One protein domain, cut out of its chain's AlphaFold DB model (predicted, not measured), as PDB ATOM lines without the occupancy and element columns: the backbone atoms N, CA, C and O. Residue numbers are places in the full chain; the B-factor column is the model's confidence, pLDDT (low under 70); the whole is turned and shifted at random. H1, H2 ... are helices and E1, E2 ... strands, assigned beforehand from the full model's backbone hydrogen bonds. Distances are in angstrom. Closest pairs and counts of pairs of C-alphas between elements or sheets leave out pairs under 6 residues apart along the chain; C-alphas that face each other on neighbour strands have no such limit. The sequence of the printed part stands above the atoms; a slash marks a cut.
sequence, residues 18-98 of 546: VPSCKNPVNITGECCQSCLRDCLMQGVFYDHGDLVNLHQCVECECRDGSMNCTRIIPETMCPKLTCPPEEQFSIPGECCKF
ATOM      1  N   VAL A  18      35.136 -18.027  -5.712       75.25
ATOM      2  CA  VAL A  18      33.721 -17.965  -6.116       75.25
ATOM      3  C   VAL A  18      33.452 -16.608  -6.791       75.25
ATOM      4  O   VAL A  18      33.683 -15.578  -6.148       75.25
ATOM      5  N   PRO A  19      32.994 -16.569  -8.058       78.25
ATOM      6  CA  PRO A  19      32.682 -15.319  -8.747       78.25
ATOM      7  C   PRO A  19      31.579 -14.535  -8.024       78.25
ATOM      8  O   PRO A  19      30.655 -15.123  -7.467       78.25
ATOM      9  N   SER A  20      31.660 -13.202  -8.033       77.12
ATOM     10  CA  SER A  20      30.711 -12.325  -7.328       77.12
ATOM     11  C   SER A  20      29.427 -12.016  -8.103       77.12
ATOM     12  O   SER A  20      28.504 -11.448  -7.529       77.12
ATOM     13  N   CYS A  21      29.383 -12.335  -9.397       74.94
ATOM     14  CA  CYS A  21      28.225 -12.126 -10.265       74.94
ATOM     15  C   CYS A  21      27.347 -13.374 -10.328       74.94
ATOM     16  O   CYS A  21      27.807 -14.501 -10.123       74.94
ATOM     17  N   LYS A  22      26.081 -13.170 -10.682       77.50
ATOM     18  CA  LYS A  22      25.076 -14.236 -10.723       77.50
ATOM     19  C   LYS A  22      25.310 -15.268 -11.835       77.50
ATOM     20  O   LYS A  22      25.062 -16.449 -11.611       77.50
ATOM     21  N   ASN A  23      25.821 -14.848 -12.999       79.38
ATOM     22  CA  ASN A  23      26.077 -15.735 -14.145       79.38
ATOM     23  C   ASN A  23      27.522 -15.576 -14.671       79.38
ATOM     24  O   ASN A  23      27.773 -14.806 -15.605       79.38
ATOM     25  N   PRO A  24      28.500 -16.275 -14.076       80.38
ATOM     26  CA  PRO A  24      29.896 -16.187 -14.488       80.38
ATOM     27  C   PRO A  24      30.169 -17.042 -15.738       80.38
ATOM     28  O   PRO A  24      29.577 -18.106 -15.928       80.38
ATOM     29  N   VAL A  25      31.078 -16.593 -16.607       81.62
ATOM     30  CA  VAL A  25      31.358 -17.240 -17.903       81.62
ATOM     31  C   VAL A  25      32.798 -17.742 -17.992       81.62
ATOM     32  O   VAL A  25      33.714 -17.167 -17.407       81.62
ATOM     33  N   ASN A  26      33.015 -18.807 -18.766       79.00
ATOM     34  CA  ASN A  26      34.356 -19.296 -19.092       79.00
ATOM     35  C   ASN A  26      34.910 -18.532 -20.296       79.00
ATOM     36  O   ASN A  26      34.510 -18.780 -21.434       79.00
ATOM     37  N   ILE A  27      35.839 -17.612 -20.049       76.81
ATOM     38  CA  ILE A  27      36.523 -16.875 -21.111       76.81
ATOM     39  C   ILE A  27      37.636 -17.759 -21.680       76.81
ATOM     40  O   ILE A  27      38.448 -18.326 -20.952       76.81
ATOM     41  N   THR A  28      37.672 -17.899 -23.005       73.19
ATOM     42  CA  THR A  28      38.660 -18.732 -23.701       73.19
ATOM     43  C   THR A  28      40.089 -18.309 -23.338       73.19
ATOM     44  O   THR A  28      40.501 -17.198 -23.659       73.19
ATOM     45  N   GLY A  29      40.851 -19.204 -22.700       72.06
ATOM     46  CA  GLY A  29      42.222 -18.941 -22.243       72.06
ATOM     47  C   GLY A  29      42.360 -18.672 -20.740       72.06
ATOM     48  O   GLY A  29      43.485 -18.664 -20.245       72.06
ATOM     49  N   GLU A  30      41.255 -18.523 -20.007       78.50
ATOM     50  CA  GLU A  30      41.249 -18.426 -18.544       78.50
ATOM     51  C   GLU A  30      40.886 -19.775 -17.905       78.50
ATOM     52  O   GLU A  30      40.080 -20.543 -18.431       78.50
ATOM     53  N   CYS A  31      41.522 -20.092 -16.772       73.00
ATOM     54  CA  CYS A  31      41.294 -21.350 -16.050       73.00
ATOM     55  C   CYS A  31      40.079 -21.277 -15.103       73.00
ATOM     56  O   CYS A  31      39.531 -22.312 -14.738       73.00
ATOM     57  N   CYS A  32      39.649 -20.064 -14.736       79.19
ATOM     58  CA  CYS A  32      38.538 -19.801 -13.823       79.19
ATOM     59  C   CYS A  32      37.429 -19.005 -14.519       79.19
ATOM     60  O   CYS A  32      37.694 -18.264 -15.463       79.19
ATOM     61  N   GLN A  33      36.196 -19.148 -14.031       80.44
ATOM     62  CA  GLN A  33      35.058 -18.374 -14.519       80.44
ATOM     63  C   GLN A  33      35.175 -16.906 -14.092       80.44
ATOM     64  O   GLN A  33      35.484 -16.613 -12.936       80.44
ATOM     65  N   SER A  34      34.873 -15.999 -15.017       81.31
ATOM     66  CA  SER A  34      34.985 -14.551 -14.837       81.31
ATOM     67  C   SER A  34      33.627 -13.872 -15.041       81.31
ATOM     68  O   SER A  34      32.765 -14.363 -15.772       81.31
ATOM     69  N   CYS A  35      33.426 -12.730 -14.384       82.31
ATOM     70  CA  CYS A  35      32.210 -11.928 -14.508       82.31
ATOM     71  C   CYS A  35      32.318 -10.953 -15.684       82.31
ATOM     72  O   CYS A  35      33.291 -10.201 -15.773       82.31
ATOM     73  N   LEU A  36      31.323 -10.959 -16.577       82.62
ATOM     74  CA  LEU A  36      31.189  -9.931 -17.616       82.62
ATOM     75  C   LEU A  36      30.571  -8.653 -17.039       82.62
ATOM     76  O   LEU A  36      30.139  -8.629 -15.891       82.62
ATOM     77  N   ARG A  37      30.554  -7.576 -17.832       82.25
ATOM     78  CA  ARG A  37      30.068  -6.270 -17.370       82.25
ATOM     79  C   ARG A  37      28.559  -6.273 -17.130       82.25
ATOM     80  O   ARG A  37      27.800  -6.754 -17.975       82.25
ATOM     81  N   ASP A  38      28.156  -5.622 -16.045       83.44
ATOM     82  CA  ASP A  38      26.753  -5.348 -15.736       83.44
ATOM     83  C   ASP A  38      26.160  -4.355 -16.736       83.44
ATOM     84  O   ASP A  38      26.818  -3.408 -17.185       83.44
ATOM     85  N   CYS A  39      24.887  -4.541 -17.062       84.88
ATOM     86  CA  CYS A  39      24.142  -3.616 -17.900       84.88
ATOM     87  C   CYS A  39      23.334  -2.650 -17.034       84.88
ATOM     88  O   CYS A  39      22.676  -3.059 -16.082       84.88
ATOM     89  N   LEU A  40      23.319  -1.364 -17.390       82.69
ATOM     90  CA  LEU A  40      22.499  -0.356 -16.716       82.69
ATOM     91  C   LEU A  40      21.283  -0.011 -17.577       82.69
ATOM     92  O   LEU A  40      21.437   0.511 -18.682       82.69
ATOM     93  N   MET A  41      20.075  -0.231 -17.057       75.06
ATOM     94  CA  MET A  41      18.845   0.159 -17.749       75.06
ATOM     95  C   MET A  41      17.816   0.758 -16.797       75.06
ATOM     96  O   MET A  41      17.529   0.203 -15.744       75.06
ATOM     97  N   GLN A  42      17.278   1.928 -17.165       76.62
ATOM     98  CA  GLN A  42      16.304   2.690 -16.365       76.62
ATOM     99  C   GLN A  42      16.730   2.922 -14.894       76.62
ATOM    100  O   GLN A  42      15.890   3.042 -14.009       76.62
ATOM    101  N   GLY A  43      18.040   3.012 -14.632       75.75
ATOM    102  CA  GLY A  43      18.597   3.242 -13.292       75.75
ATOM    103  C   GLY A  43      18.820   1.981 -12.447       75.75
ATOM    104  O   GLY A  43      19.249   2.111 -11.305       75.75
ATOM    105  N   VAL A  44      18.571   0.788 -12.997       80.38
ATOM    106  CA  VAL A  44      18.803  -0.511 -12.343       80.38
ATOM    107  C   VAL A  44      19.942  -1.250 -13.053       80.38
ATOM    108  O   VAL A  44      20.005  -1.247 -14.285       80.38
ATOM    109  N   PHE A  45      20.851  -1.846 -12.276       82.56
ATOM    110  CA  PHE A  45      21.924  -2.703 -12.784       82.56
ATOM    111  C   PHE A  45      21.432  -4.149 -12.904       82.56
ATOM    112  O   PHE A  45      20.763  -4.641 -11.998       82.56
ATOM    113  N   TYR A  46      21.771  -4.798 -14.015       83.00
ATOM    114  CA  TYR A  46      21.453  -6.192 -14.319       83.00
ATOM    115  C   TYR A  46      22.749  -6.964 -14.562       83.00
ATOM    116  O   TYR A  46      23.619  -6.474 -15.292       83.00
ATOM    117  N   ASP A  47      22.863  -8.156 -13.976       82.88
ATOM    118  CA  ASP A  47      23.997  -9.046 -14.208       82.88
ATOM    119  C   ASP A  47      23.956  -9.563 -15.654       82.88
ATOM    120  O   ASP A  47      22.894  -9.696 -16.273       82.88
ATOM    121  N   HIS A  48      25.117  -9.917 -16.207       82.12
ATOM    122  CA  HIS A  48      25.162 -10.608 -17.494       82.12
ATOM    123  C   HIS A  48      24.250 -11.847 -17.482       82.12
ATOM    124  O   HIS A  48      24.268 -12.612 -16.528       82.12
ATOM    125  N   GLY A  49      23.446 -12.045 -18.529       77.06
ATOM    126  CA  GLY A  49      22.498 -13.156 -18.649       77.06
ATOM    127  C   GLY A  49      21.143 -12.924 -17.972       77.06
ATOM    128  O   GLY A  49      20.248 -13.749 -18.146       77.06
ATOM    129  N   ASP A  50      20.947 -11.820 -17.241       81.69
ATOM    130  CA  ASP A  50      19.621 -11.478 -16.725       81.69
ATOM    131  C   ASP A  50      18.664 -11.096 -17.870       81.69
ATOM    132  O   ASP A  50      19.011 -10.325 -18.776       81.69
ATOM    133  N   LEU A  51      17.443 -11.633 -17.793       76.12
ATOM    134  CA  LEU A  51      16.324 -11.358 -18.694       76.12
ATOM    135  C   LEU A  51      15.324 -10.420 -18.013       76.12
ATOM    136  O   LEU A  51      14.928 -10.637 -16.866       76.12
ATOM    137  N   VAL A  52      14.901  -9.378 -18.724       74.56
ATOM    138  CA  VAL A  52      14.008  -8.335 -18.210       74.56
ATOM    139  C   VAL A  52      12.849  -8.114 -19.175       74.56
ATOM    140  O   VAL A  52      13.065  -7.788 -20.341       74.56
ATOM    141  N   ASN A  53      11.617  -8.217 -18.672       69.50
ATOM    142  CA  ASN A  53      10.401  -7.876 -19.409       69.50
ATOM    143  C   ASN A  53       9.953  -6.451 -19.057       69.50
ATOM    144  O   ASN A  53       9.459  -6.209 -17.957       69.50
ATOM    145  N   LEU A  54      10.138  -5.486 -19.966       59.16
ATOM    146  CA  LEU A  54       9.862  -4.069 -19.661       59.16
ATOM    147  C   LEU A  54       8.442  -3.617 -19.999       59.16
ATOM    148  O   LEU A  54       7.919  -2.722 -19.343       59.16
ATOM    149  N   HIS A  55       7.809  -4.225 -21.000       63.12
ATOM    150  CA  HIS A  55       6.428  -3.962 -21.417       63.12
ATOM    151  C   HIS A  55       5.866  -5.199 -22.131       63.12
ATOM    152  O   HIS A  55       6.658  -6.000 -22.621       63.12
ATOM    153  N   GLN A  56       4.531  -5.347 -22.200       63.66
ATOM    154  CA  GLN A  56       3.819  -6.479 -22.827       63.66
ATOM    155  C   GLN A  56       4.512  -6.926 -24.132       63.66
ATOM    156  O   GLN A  56       4.301  -6.305 -25.175       63.66
ATOM    157  N   CYS A  57       5.332  -7.985 -24.058       68.69
ATOM    158  CA  CYS A  57       6.090  -8.587 -25.165       68.69
ATOM    159  C   CYS A  57       7.438  -7.966 -25.584       68.69
ATOM    160  O   CYS A  57       7.820  -8.088 -26.751       68.69
ATOM    161  N   VAL A  58       8.192  -7.334 -24.682       78.06
ATOM    162  CA  VAL A  58       9.604  -6.981 -24.935       78.06
ATOM    163  C   VAL A  58      10.492  -7.610 -23.871       78.06
ATOM    164  O   VAL A  58      10.482  -7.153 -22.727       78.06
ATOM    165  N   GLU A  59      11.274  -8.603 -24.286       77.62
ATOM    166  CA  GLU A  59      12.274  -9.267 -23.456       77.62
ATOM    167  C   GLU A  59      13.661  -8.730 -23.815       77.62
ATOM    168  O   GLU A  59      14.052  -8.688 -24.987       77.62
ATOM    169  N   CYS A  60      14.397  -8.288 -22.804       83.31
ATOM    170  CA  CYS A  60      15.747  -7.771 -22.942       83.31
ATOM    171  C   CYS A  60      16.729  -8.631 -22.161       83.31
ATOM    172  O   CYS A  60      16.519  -8.876 -20.979       83.31
ATOM    173  N   GLU A  61      17.825  -9.024 -22.798       85.62
ATOM    174  CA  GLU A  61      18.913  -9.770 -22.173       85.62
ATOM    175  C   GLU A  61      20.131  -8.862 -21.976       85.62
ATOM    176  O   GLU A  61      20.554  -8.168 -22.911       85.62
ATOM    177  N   CYS A  62      20.730  -8.889 -20.785       85.81
ATOM    178  CA  CYS A  62      22.012  -8.233 -20.547       85.81
ATOM    179  C   CYS A  62      23.173  -9.061 -21.121       85.81
ATOM    180  O   CYS A  62      23.540 -10.117 -20.602       85.81
ATOM    181  N   ARG A  63      23.821  -8.563 -22.178       83.25
ATOM    182  CA  ARG A  63      25.006  -9.181 -22.790       83.25
ATOM    183  C   ARG A  63      26.217  -8.263 -22.668       83.25
ATOM    184  O   ARG A  63      26.306  -7.277 -23.394       83.25
ATOM    185  N   ASP A  64      27.133  -8.608 -21.759       82.62
ATOM    186  CA  ASP A  64      28.409  -7.915 -21.507       82.62
ATOM    187  C   ASP A  64      28.315  -6.376 -21.574       82.62
ATOM    188  O   ASP A  64      28.907  -5.714 -22.430       82.62
ATOM    189  N   GLY A  65      27.518  -5.798 -20.675       79.94
ATOM    190  CA  GLY A  65      27.322  -4.353 -20.558       79.94
ATOM    191  C   GLY A  65      26.356  -3.724 -21.570       79.94
ATOM    192  O   GLY A  65      26.133  -2.514 -21.510       79.94
ATOM    193  N   SER A  66      25.761  -4.504 -22.480       81.12
ATOM    194  CA  SER A  66      24.757  -4.038 -23.444       81.12
ATOM    195  C   SER A  66      23.422  -4.765 -23.282       81.12
ATOM    196  O   SER A  66      23.372  -5.994 -23.263       81.12
ATOM    197  N   MET A  67      22.322  -4.012 -23.232       80.94
ATOM    198  CA  MET A  67      20.969  -4.579 -23.215       80.94
ATOM    199  C   MET A  67      20.513  -4.867 -24.640       80.94
ATOM    200  O   MET A  67      20.360  -3.947 -25.446       80.94
ATOM    201  N   ASN A  68      20.282  -6.138 -24.953       82.81
ATOM    202  CA  ASN A  68      19.730  -6.545 -26.235       82.81
ATOM    203  C   ASN A  68      18.251  -6.889 -26.074       82.81
ATOM    204  O   ASN A  68      17.912  -7.879 -25.435       82.81
ATOM    205  N   CYS A  69      17.379  -6.062 -26.644       80.94
ATOM    206  CA  CYS A  69      15.934  -6.202 -26.522       80.94
ATOM    207  C   CYS A  69      15.324  -6.778 -27.793       80.94
ATOM    208  O   CYS A  69      15.504  -6.231 -28.883       80.94
ATOM    209  N   THR A  70      14.528  -7.830 -27.641       77.12
ATOM    210  CA  THR A  70      13.730  -8.404 -28.722       77.12
ATOM    211  C   THR A  70      12.248  -8.236 -28.427       77.12
ATOM    212  O   THR A  70      11.799  -8.278 -27.281       77.12
ATOM    213  N   ARG A  71      11.467  -7.986 -29.480       76.38
ATOM    214  CA  ARG A  71      10.013  -7.883 -29.371       76.38
ATOM    215  C   ARG A  71       9.405  -9.228 -29.734       76.38
ATOM    216  O   ARG A  71       9.538  -9.667 -30.874       76.38
ATOM    217  N   ILE A  72       8.727  -9.849 -28.778       70.94
ATOM    218  CA  ILE A  72       8.015 -11.108 -28.977       70.94
ATOM    219  C   ILE A  72       6.743 -10.795 -29.773       70.94
ATOM    220  O   ILE A  72       5.956  -9.927 -29.394       70.94
ATOM    221  N   ILE A  73       6.550 -11.470 -30.906       72.44
ATOM    222  CA  ILE A  73       5.321 -11.372 -31.704       72.44
ATOM    223  C   ILE A  73       4.445 -12.574 -31.321       72.44
ATOM    224  O   ILE A  73       4.802 -13.700 -31.681       72.44
ATOM    225  N   PRO A  74       3.319 -12.384 -30.600       67.19
ATOM    226  CA  PRO A  74       2.551 -13.496 -30.030       67.19
ATOM    227  C   PRO A  74       2.072 -14.537 -31.050       67.19
ATOM    228  O   PRO A  74       1.957 -15.712 -30.728       67.19
ATOM    229  N   GLU A  75       1.825 -14.122 -32.293       66.75
ATOM    230  CA  GLU A  75       1.298 -14.981 -33.363       66.75
ATOM    231  C   GLU A  75       2.328 -15.966 -33.938       66.75
ATOM    232  O   GLU A  75       1.948 -16.977 -34.527       66.75
ATOM    233  N   THR A  76       3.625 -15.681 -33.795       67.00
ATOM    234  CA  THR A  76       4.706 -16.479 -34.402       67.00
ATOM    235  C   THR A  76       5.695 -17.042 -33.391       67.00
ATOM    236  O   THR A  76       6.394 -17.999 -33.711       67.00
ATOM    237  N   MET A  77       5.766 -16.464 -32.189       69.62
ATOM    238  CA  MET A  77       6.762 -16.822 -31.176       69.62
ATOM    239  C   MET A  77       6.174 -17.486 -29.926       69.62
ATOM    240  O   MET A  77       6.934 -18.073 -29.162       69.62
ATOM    241  N   CYS A  78       4.853 -17.439 -29.715       74.56
ATOM    242  CA  CYS A  78       4.223 -18.191 -28.629       74.56
ATOM    243  C   CYS A  78       3.926 -19.639 -29.053       74.56
ATOM    244  O   CYS A  78       3.576 -19.887 -30.213       74.56
ATOM    245  N   PRO A  79       4.030 -20.611 -28.129       75.88
ATOM    246  CA  PRO A  79       3.674 -21.994 -28.414       75.88
ATOM    247  C   PRO A  79       2.190 -22.102 -28.781       75.88
ATOM    248  O   PRO A  79       1.331 -21.440 -28.197       75.88
ATOM    249  N   LYS A  80       1.881 -22.955 -29.762       73.44
ATOM    250  CA  LYS A  80       0.498 -23.217 -30.162       73.44
ATOM    251  C   LYS A  80      -0.229 -23.930 -29.020       73.44
ATOM    252  O   LYS A  80       0.089 -25.072 -28.705       73.44
ATOM    253  N   LEU A  81      -1.204 -23.247 -28.433       74.31
ATOM    254  CA  LEU A  81      -2.008 -23.755 -27.328       74.31
ATOM    255  C   LEU A  81      -3.057 -24.764 -27.810       74.31
ATOM    256  O   LEU A  81      -3.593 -24.643 -28.914       74.31
ATOM    257  N   THR A  82      -3.333 -25.764 -26.975       69.50
ATOM    258  CA  THR A  82      -4.307 -26.835 -27.232       69.50
ATOM    259  C   THR A  82      -5.726 -26.484 -26.785       69.50
ATOM    260  O   THR A  82      -6.661 -27.109 -27.281       69.50
ATOM    261  N   CYS A  83      -5.902 -25.490 -25.905       72.19
ATOM    262  CA  CYS A  83      -7.217 -25.053 -25.432       72.19
ATOM    263  C   CYS A  83      -7.875 -24.006 -26.359       72.19
ATOM    264  O   CYS A  83      -7.173 -23.229 -27.033       72.19
ATOM    265  N   PRO A  84      -9.221 -23.955 -26.389       78.06
ATOM    266  CA  PRO A  84      -9.976 -22.941 -27.112       78.06
ATOM    267  C   PRO A  84      -9.638 -21.508 -26.660       78.06
ATOM    268  O   PRO A  84      -9.243 -21.304 -25.512       78.06
ATOM    269  N   PRO A  85      -9.800 -20.488 -27.523       75.88
ATOM    270  CA  PRO A  85      -9.499 -19.090 -27.192       75.88
ATOM    271  C   PRO A  85     -10.175 -18.559 -25.919       75.88
ATOM    272  O   PRO A  85      -9.623 -17.678 -25.260       75.88
ATOM    273  N   GLU A  86     -11.354 -19.082 -25.591       76.25
ATOM    274  CA  GLU A  86     -12.140 -18.772 -24.396       76.25
ATOM    275  C   GLU A  86     -11.500 -19.242 -23.077       76.25
ATOM    276  O   GLU A  86     -11.796 -18.671 -22.030       76.25
ATOM    277  N   GLU A  87     -10.581 -20.206 -23.131       73.25
ATOM    278  CA  GLU A  87      -9.895 -20.804 -21.972       73.25
ATOM    279  C   GLU A  87      -8.419 -20.385 -21.877       73.25
ATOM    280  O   GLU A  87      -7.653 -20.899 -21.065       73.25
ATOM    281  N   GLN A  88      -7.992 -19.440 -22.716       80.88
ATOM    282  CA  GLN A  88      -6.620 -18.947 -22.732       80.88
ATOM    283  C   GLN A  88      -6.460 -17.767 -21.777       80.88
ATOM    284  O   GLN A  88      -6.992 -16.677 -22.010       80.88
ATOM    285  N   PHE A  89      -5.651 -17.952 -20.741       78.25
ATOM    286  CA  PHE A  89      -5.417 -16.943 -19.716       78.25
ATOM    287  C   PHE A  89      -4.169 -16.113 -20.029       78.25
ATOM    288  O   PHE A  89      -3.201 -16.591 -20.621       78.25
ATOM    289  N   SER A  90      -4.197 -14.842 -19.624       76.25
ATOM    290  CA  SER A  90      -3.071 -13.909 -19.725       76.25
ATOM    291  C   SER A  90      -2.650 -13.491 -18.324       76.25
ATOM    292  O   SER A  90      -3.475 -12.997 -17.556       76.25
ATOM    293  N   ILE A  91      -1.371 -13.661 -17.992       73.38
ATOM    294  CA  ILE A  91      -0.815 -13.175 -16.726       73.38
ATOM    295  C   ILE A  91      -0.328 -11.733 -16.941       73.38
ATOM    296  O   ILE A  91       0.329 -11.459 -17.948       73.38
ATOM    297  N   PRO A  92      -0.624 -10.781 -16.036       67.69
ATOM    298  CA  PRO A  92      -0.074  -9.432 -16.123       67.69
ATOM    299  C   PRO A  92       1.465  -9.452 -16.142       67.69
ATOM    300  O   PRO A  92       2.086  -9.851 -15.164       67.69
ATOM    301  N   GLY A  93       2.072  -9.009 -17.247       64.94
ATOM    302  CA  GLY A  93       3.531  -8.958 -17.428       64.94
ATOM    303  C   GLY A  93       4.113 -10.063 -18.318       64.94
ATOM    304  O   GLY A  93       5.191  -9.869 -18.871       64.94
ATOM    305  N   GLU A  94       3.378 -11.153 -18.543       70.19
ATOM    306  CA  GLU A  94       3.742 -12.228 -19.478       70.19
ATOM    307  C   GLU A  94       3.181 -11.945 -20.880       70.19
ATOM    308  O   GLU A  94       2.076 -11.417 -21.034       70.19
ATOM    309  N   CYS A  95       3.941 -12.287 -21.925       72.31
ATOM    310  CA  CYS A  95       3.534 -12.030 -23.311       72.31
ATOM    311  C   CYS A  95       2.604 -13.111 -23.882       72.31
ATOM    312  O   CYS A  95       1.672 -12.806 -24.632       72.31
ATOM    313  N   CYS A  96       2.863 -14.377 -23.559       76.00
ATOM    314  CA  CYS A  96       2.130 -15.498 -24.131       76.00
ATOM    315  C   CYS A  96       0.939 -15.877 -23.255       76.00
ATOM    316  O   CYS A  96       1.020 -15.892 -22.028       76.00
ATOM    317  N   LYS A  97      -0.180 -16.207 -23.904       77.81
ATOM    318  CA  LYS A  97      -1.287 -16.859 -23.209       77.81
ATOM    319  C   LYS A  97      -0.894 -18.287 -22.847       77.81
ATOM    320  O   LYS A  97      -0.047 -18.882 -23.513       77.81
ATOM    321  N   PHE A  98      -1.548 -18.843 -21.840       79.31
ATOM    322  CA  PHE A  98      -1.397 -20.245 -21.476       79.31
ATOM    323  C   PHE A  98      -2.761 -20.872 -21.194       79.31
ATOM    324  O   PHE A  98      -3.739 -20.172 -20.920       79.31
TER     325      PHE A  98
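AT A GLANCE: This is residues 18 to 98 of the 546 residues of an uncharacterized protein of Photinus pyralis (UniProt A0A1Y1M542). With little regular structure, this is an elongated body: a small sheet, E3 E4 E5, makes its middle, hairpin E1 and E2 sits by one end of it, and two long stretches with no named element, residues 18 to 38 and 78 to 98, make the two far ends. The 81 printed residues include, in order, E1 E2 E3 E4 E5 H1, mostly strand, with only 27 residues in named elements. The sheet is a meander, each strand the antiparallel neighbour of the one before. The whole is loose, radius of gyration of the C-alphas 17.0 A, spanning 53 by 28 by 20 A.

IN THESE COORDINATES: E3 is residues 51 to 55, 12.7 A; E4, 58 to 63, 15.7 A; E5, 66 to 71, 16.3 A. E1, 39 to 41, begins at C-alpha (24.142, -3.616, -17.900); E2 is 44 to 46; H1, 74 to 77, ends at C-alpha (6.762, -16.822, -31.176).

HOW THE PARTS SIT: Hairpin E3 and E4, at 147 degrees, has N 52 and O 60 within hydrogen-bond range, 2.8 A; hairpin E4 and E5, at 155 degrees, N 61 and O 68, 2.9 A; hairpin E1 and E2, N 39 and O 46, 2.9 A. The closest C-alphas of E1 and E5, Cys 39 and Ser 66, are 5.6 A apart. H1 is not on the sheet; it is too short for an O i to N i+4 pair.

THE WHOLE: The farthest C-alphas, Gly 29 and Glu 86, are 54.4 A apart. The printed part has no cut, and no link is long. Model pLDDT is under 70 at residues 53 to 57, 74 to 77, 82 and 92 to 93.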